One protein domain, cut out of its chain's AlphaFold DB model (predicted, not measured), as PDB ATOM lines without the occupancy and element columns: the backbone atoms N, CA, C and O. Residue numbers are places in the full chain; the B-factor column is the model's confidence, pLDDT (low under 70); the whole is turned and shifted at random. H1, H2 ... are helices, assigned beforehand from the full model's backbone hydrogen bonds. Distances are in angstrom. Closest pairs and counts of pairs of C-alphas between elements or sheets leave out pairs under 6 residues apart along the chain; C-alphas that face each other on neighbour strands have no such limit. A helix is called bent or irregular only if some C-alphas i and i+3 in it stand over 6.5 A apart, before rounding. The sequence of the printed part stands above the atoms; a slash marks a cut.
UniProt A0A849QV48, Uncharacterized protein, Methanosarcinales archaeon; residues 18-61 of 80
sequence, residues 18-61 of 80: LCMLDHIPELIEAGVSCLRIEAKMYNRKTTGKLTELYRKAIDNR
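Overview. This is residues 18 to 61 of the 80 residues of an uncharacterized protein of Methanosarcinales archaeon (UniProt A0A849QV48). Look for one long, straight helix, H2, that makes one long side of the domain, with a short, irregular helix, H1, packed on the part of it near its last residues. Between the two helices, residues 30 to 43 fold back along the length of H2 to where it begins, and this stretch has no named element. The printed part has 44 residues with two named helices, H1 then H2 along the chain, and no named strand; the class is all helix. It is only just compact, close to loose, with a radius of gyration of the C-alphas of 10.9 A, and its outline is elongated, 31 by 17 by 16 A.

Arrangement. Take the two helices together, H1, residues 21 to 29, and H2, residues 44 to 60. They touch, with 6 pairs of C-alphas within 8 A, and H2 does so with residues 54 to 58 alone. Their closest C-alphas are those of Ile 24 and Ile 58, 6.4 A apart. The two helices run the same way at a steep tilt of 40 degrees, and their centres are 14.4 A apart. In H2 every O i to N i+4 pair is within hydrogen-bond range, while in H1 3 of 5 are.

Along the chain. Find C-alpha 21 at (13.732, -45.224, -10.840); from there H1 runs 14.1 A to C-alpha 29. H1 is irregular, with C-alphas 22 and 25 at 8.1 A from each other. Then go to C-alpha 44 at (15.050, -33.705, 4.547), where H2 begins; it runs 24.2 A to C-alpha 60 at (4.519, -39.287, -16.457).

Size, cuts and confidence. The two C-alphas farthest apart are those of Glu 29 and Asn 43, 31.4 A. The link from H1 to H2 is long, with 14 residues. The printed part has no cut, its mean pLDDT is 94.7, and no printed residue is under 70.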
ATOM      1  N   LEU A  18      19.797 -49.065  -3.222       91.88
ATOM      2  CA  LEU A  18      18.779 -49.654  -4.083       91.88
ATOM      3  C   LEU A  18      18.113 -48.535  -4.883       91.88
ATOM      4  O   LEU A  18      17.558 -47.613  -4.288       91.88
ATOM      5  N   CYS A  19      18.123 -48.638  -6.205       94.19
ATOM      6  CA  CYS A  19      17.422 -47.704  -7.072       94.19
ATOM      7  C   CYS A  19      16.614 -48.458  -8.129       94.19
ATOM      8  O   CYS A  19      17.112 -49.384  -8.762       94.19
ATOM      9  N   MET A  20      15.351 -48.057  -8.279       94.25
ATOM     10  CA  MET A  20      14.386 -48.644  -9.215       94.25
ATOM     11  C   MET A  20      13.751 -47.580 -10.118       94.25
ATOM     12  O   MET A  20      12.765 -47.848 -10.797       94.25
ATOM     13  N   LEU A  21      14.287 -46.358 -10.104       95.69
ATOM     14  CA  LEU A  21      13.732 -45.224 -10.840       95.69
ATOM     15  C   LEU A  21      13.755 -45.451 -12.364       95.69
ATOM     16  O   LEU A  21      12.904 -44.935 -13.084       95.69
ATOM     17  N   ASP A  22      14.701 -46.259 -12.835       94.75
ATOM     18  CA  ASP A  22      14.875 -46.606 -14.250       94.75
ATOM     19  C   ASP A  22      13.894 -47.685 -14.708       94.75
ATOM     20  O   ASP A  22      13.817 -47.964 -15.896       94.75
ATOM     21  N   HIS A  23      13.162 -48.275 -13.758       94.25
ATOM     22  CA  HIS A  23      12.260 -49.401 -13.968       94.25
ATOM     23  C   HIS A  23      10.790 -49.043 -13.700       94.25
ATOM     24  O   HIS A  23       9.957 -49.912 -13.444       94.25
ATOM     25  N   ILE A  24      10.464 -47.749 -13.631       96.25
ATOM     26  CA  ILE A  24       9.126 -47.293 -13.235       96.25
ATOM     27  C   ILE A  24       8.028 -47.771 -14.201       96.25
ATOM     28  O   ILE A  24       7.024 -48.282 -13.704       96.25
ATOM     29  N   PRO A  25       8.173 -47.665 -15.533       95.31
ATOM     30  CA  PRO A  25       7.208 -48.209 -16.480       95.31
ATOM     31  C   PRO A  25       7.006 -49.712 -16.303       95.31
ATOM     32  O   PRO A  25       5.861 -50.141 -16.201       95.31
ATOM     33  N   GLU A  26       8.079 -50.496 -16.160       94.56
ATOM     34  CA  GLU A  26       7.981 -51.947 -15.975       94.56
ATOM     35  C   GLU A  26       7.269 -52.302 -14.663       94.56
ATOM     36  O   GLU A  26       6.452 -53.219 -14.619       94.56
ATOM     37  N   LEU A  27       7.531 -51.557 -13.584       94.50
ATOM     38  CA  LEU A  27       6.846 -51.743 -12.301       94.50
ATOM     39  C   LEU A  27       5.348 -51.413 -12.401       94.50
ATOM     40  O   LEU A  27       4.522 -52.115 -11.813       94.50
ATOM     41  N   ILE A  28       4.990 -50.369 -13.153       95.00
ATOM     42  CA  ILE A  28       3.591 -50.010 -13.416       95.00
ATOM     43  C   ILE A  28       2.909 -51.102 -14.249       95.00
ATOM     44  O   ILE A  28       1.799 -51.513 -13.913       95.00
ATOM     45  N   GLU A  29       3.560 -51.591 -15.306       96.25
ATOM     46  CA  GLU A  29       3.048 -52.668 -16.163       96.25
ATOM     47  C   GLU A  29       2.874 -53.986 -15.403       96.25
ATOM     48  O   GLU A  29       1.883 -54.686 -15.602       96.25
ATOM     49  N   ALA A  30       3.773 -54.287 -14.463       94.94
ATOM     50  CA  ALA A  30       3.667 -55.438 -13.568       94.94
ATOM     51  C   ALA A  30       2.521 -55.326 -12.539       94.94
ATOM     52  O   ALA A  30       2.273 -56.272 -11.789       94.94
ATOM     53  N   GLY A  31       1.819 -54.187 -12.475       95.94
ATOM     54  CA  GLY A  31       0.686 -53.973 -11.575       95.94
ATOM     55  C   GLY A  31       1.075 -53.594 -10.143       95.94
ATOM     56  O   GLY A  31       0.269 -53.759  -9.225       95.94
ATOM     57  N   VAL A  32       2.292 -53.082  -9.920       94.62
ATOM     58  CA  VAL A  32       2.715 -52.599  -8.598       94.62
ATOM     59  C   VAL A  32       1.853 -51.405  -8.184       94.62
ATOM     60  O   VAL A  32       1.850 -50.359  -8.827       94.62
ATOM     61  N   SER A  33       1.136 -51.545  -7.069       93.62
ATOM     62  CA  SER A  33       0.208 -50.521  -6.571       93.62
ATOM     63  C   SER A  33       0.856 -49.495  -5.640       93.62
ATOM     64  O   SER A  33       0.308 -48.413  -5.424       93.62
ATOM     65  N   CYS A  34       2.015 -49.819  -5.064       94.44
ATOM     66  CA  CYS A  34       2.696 -48.969  -4.097       94.44
ATOM     67  C   CYS A  34       4.216 -49.129  -4.191       94.44
ATOM     68  O   CYS A  34       4.732 -50.244  -4.242       94.44
ATOM     69  N   LEU A  35       4.928 -48.001  -4.141       93.00
ATOM     70  CA  LEU A  35       6.378 -47.951  -3.984       93.00
ATOM     71  C   LEU A  35       6.721 -47.316  -2.638       93.00
ATOM     72  O   LEU A  35       6.214 -46.248  -2.291       93.00
ATOM     73  N   ARG A  36       7.614 -47.967  -1.889       93.50
ATOM     74  CA  ARG A  36       8.115 -47.471  -0.605       93.50
ATOM     75  C   ARG A  36       9.544 -46.971  -0.760       93.50
ATOM     76  O   ARG A  36      10.432 -47.740  -1.110       93.50
ATOM     77  N   ILE A  37       9.769 -45.704  -0.425       92.50
ATOM     78  CA  ILE A  37      11.101 -45.095  -0.396       92.50
ATOM     79  C   ILE A  37      11.621 -45.137   1.041       92.50
ATOM     80  O   ILE A  37      11.040 -44.526   1.940       92.50
ATOM     81  N   GLU A  38      12.718 -45.854   1.275       90.69
ATOM     82  CA  GLU A  38      13.378 -45.886   2.579       90.69
ATOM     83  C   GLU A  38      14.428 -44.775   2.671       90.69
ATOM     84  O   GLU A  38      15.515 -44.873   2.111       90.69
ATOM     85  N   ALA A  39      14.093 -43.702   3.391       90.31
ATOM     86  CA  ALA A  39      14.921 -42.499   3.464       90.31
ATOM     87  C   ALA A  39      15.522 -42.219   4.851       90.31
ATOM     88  O   ALA A  39      15.982 -41.111   5.109       90.31
ATOM     89  N   LYS A  40      15.558 -43.217   5.751       85.94
ATOM     90  CA  LYS A  40      15.990 -43.053   7.157       85.94
ATOM     91  C   LYS A  40      17.392 -42.444   7.303       85.94
ATOM     92  O   LYS A  40      17.670 -41.768   8.287       85.94
ATOM     93  N   MET A  41      18.266 -42.683   6.328       85.94
ATOM     94  CA  MET A  41      19.643 -42.182   6.326       85.94
ATOM     95  C   MET A  41      19.819 -40.851   5.581       85.94
ATOM     96  O   MET A  41      20.908 -40.279   5.621       85.94
ATOM     97  N   TYR A  42      18.790 -40.359   4.886       90.75
ATOM     98  CA  TYR A  42      18.868 -39.133   4.099       90.75
ATOM     99  C   TYR A  42      18.348 -37.934   4.890       90.75
ATOM    100  O   TYR A  42      17.417 -38.022   5.686       90.75
ATOM    101  N   ASN A  43      18.932 -36.763   4.633       96.31
ATOM    102  CA  ASN A  43      18.395 -35.518   5.171       96.31
ATOM    103  C   ASN A  43      17.066 -35.145   4.482       96.31
ATOM    104  O   ASN A  43      16.700 -35.683   3.430       96.31
ATOM    105  N   ARG A  44      16.352 -34.168   5.054       96.88
ATOM    106  CA  ARG A  44      15.050 -33.705   4.547       96.88
ATOM    107  C   ARG A  44      15.098 -33.257   3.082       96.88
ATOM    108  O   ARG A  44      14.194 -33.582   2.319       96.88
ATOM    109  N   LYS A  45      16.148 -32.535   2.680       97.75
ATOM    110  CA  LYS A  45      16.297 -32.003   1.315       97.75
ATOM    111  C   LYS A  45      16.453 -33.132   0.295       97.75
ATOM    112  O   LYS A  45      15.779 -33.120  -0.729       97.75
ATOM    113  N   THR A  46      17.311 -34.107   0.578       95.56
ATOM    114  CA  THR A  46      17.514 -35.278  -0.285       95.56
ATOM    115  C   THR A  46      16.255 -36.140  -0.341       95.56
ATOM    116  O   THR A  46      15.840 -36.529  -1.426       95.56
ATOM    117  N   THR A  47      15.587 -36.349   0.795       96.25
ATOM    118  CA  THR A  47      14.317 -37.093   0.857       96.25
ATOM    119  C   THR A  47      13.234 -36.448  -0.012       96.25
ATOM    120  O   THR A  47      12.564 -37.143  -0.775       96.25
ATOM    121  N   GLY A  48      13.094 -35.118   0.050       97.44
ATOM    122  CA  GLY A  48      12.153 -34.375  -0.791       97.44
ATOM    123  C   GLY A  48      12.453 -34.538  -2.281       97.44
ATOM    124  O   GLY A  48      11.557 -34.879  -3.047       97.44
ATOM    125  N   LYS A  49      13.725 -34.399  -2.675       96.19
ATOM    126  CA  LYS A  49      14.161 -34.599  -4.066       96.19
ATOM    127  C   LYS A  49      13.880 -36.010  -4.578       96.19
ATOM    128  O   LYS A  49      13.358 -36.156  -5.675       96.19
ATOM    129  N   LEU A  50      14.208 -37.044  -3.797       95.25
ATOM    130  CA  LEU A  50      13.942 -38.434  -4.181       95.25
ATOM    131  C   LEU A  50      12.441 -38.676  -4.348       95.25
ATOM    132  O   LEU A  50      12.014 -39.235  -5.352       95.25
ATOM    133  N   THR A  51      11.633 -38.190  -3.406       96.44
ATOM    134  CA  THR A  51      10.171 -38.315  -3.481       96.44
ATOM    135  C   THR A  51       9.614 -37.629  -4.729       96.44
ATOM    136  O   THR A  51       8.787 -38.211  -5.426       96.44
ATOM    137  N   GLU A  52      10.090 -36.422  -5.048       96.81
ATOM    138  CA  GLU A  52       9.691 -35.682  -6.250       96.81
ATOM    139  C   GLU A  52      10.094 -36.410  -7.540       96.81
ATOM    140  O   GLU A  52       9.283 -36.509  -8.458       96.81
ATOM    141  N   LEU A  53      11.316 -36.951  -7.610       96.00
ATOM    142  CA  LEU A  53      11.795 -37.706  -8.774       96.00
ATOM    143  C   LEU A  53      10.936 -38.944  -9.035       96.00
ATOM    144  O   LEU A  53      10.445 -39.117 -10.149       96.00
ATOM    145  N   TYR A  54      10.704 -39.766  -8.008       96.81
ATOM    146  CA  TYR A  54       9.853 -40.950  -8.137       96.81
ATOM    147  C   TYR A  54       8.412 -40.568  -8.485       96.81
ATOM    148  O   TYR A  54       7.810 -41.200  -9.346       96.81
ATOM    149  N   ARG A  55       7.863 -39.507  -7.877       97.06
ATOM    150  CA  ARG A  55       6.514 -39.026  -8.200       97.06
ATOM    151  C   ARG A  55       6.396 -38.618  -9.668       97.06
ATOM    152  O   ARG A  55       5.502 -39.103 -10.347       97.06
ATOM    153  N   LYS A  56       7.326 -37.802 -10.174       96.94
ATOM    154  CA  LYS A  56       7.340 -37.387 -11.586       96.94
ATOM    155  C   LYS A  56       7.473 -38.575 -12.533       96.94
ATOM    156  O   LYS A  56       6.791 -38.594 -13.551       96.94
ATOM    157  N   ALA A  57       8.325 -39.546 -12.210       96.94
ATOM    158  CA  ALA A  57       8.493 -40.744 -13.024       96.94
ATOM    159  C   ALA A  57       7.196 -41.567 -13.095       96.94
ATOM    160  O   ALA A  57       6.795 -41.989 -14.176       96.94
ATOM    161  N   ILE A  58       6.507 -41.737 -11.960       96.25
ATOM    162  CA  ILE A  58       5.226 -42.456 -11.883       96.25
ATOM    163  C   ILE A  58       4.140 -41.718 -12.669       96.25
ATOM    164  O   ILE A  58       3.483 -42.319 -13.515       96.25
ATOM    165  N   ASP A  59       3.970 -40.420 -12.408       96.25
ATOM    166  CA  ASP A  59       2.886 -39.624 -12.987       96.25
ATOM    167  C   ASP A  59       3.022 -39.507 -14.513       96.25
ATOM    168  O   ASP A  59       2.028 -39.577 -15.232       96.25
ATOM    169  N   ASN A  60       4.254 -39.385 -15.020       96.62
ATOM    170  CA  ASN A  60       4.519 -39.287 -16.457       96.62
ATOM    171  C   ASN A  60       4.774 -40.645 -17.127       96.62
ATOM    172  O   ASN A  60       4.961 -40.686 -18.340       96.62
ATOM    173  N   ARG A  61       4.793 -41.748 -16.363       94.75
ATOM    174  CA  ARG A  61       5.164 -43.092 -16.845       94.75
ATOM    175  C   ARG A  61       6.499 -43.100 -17.599       94.75
ATOM    176  O   ARG A  61       6.623 -43.694 -18.667       94.75
TER     177      ARG A  61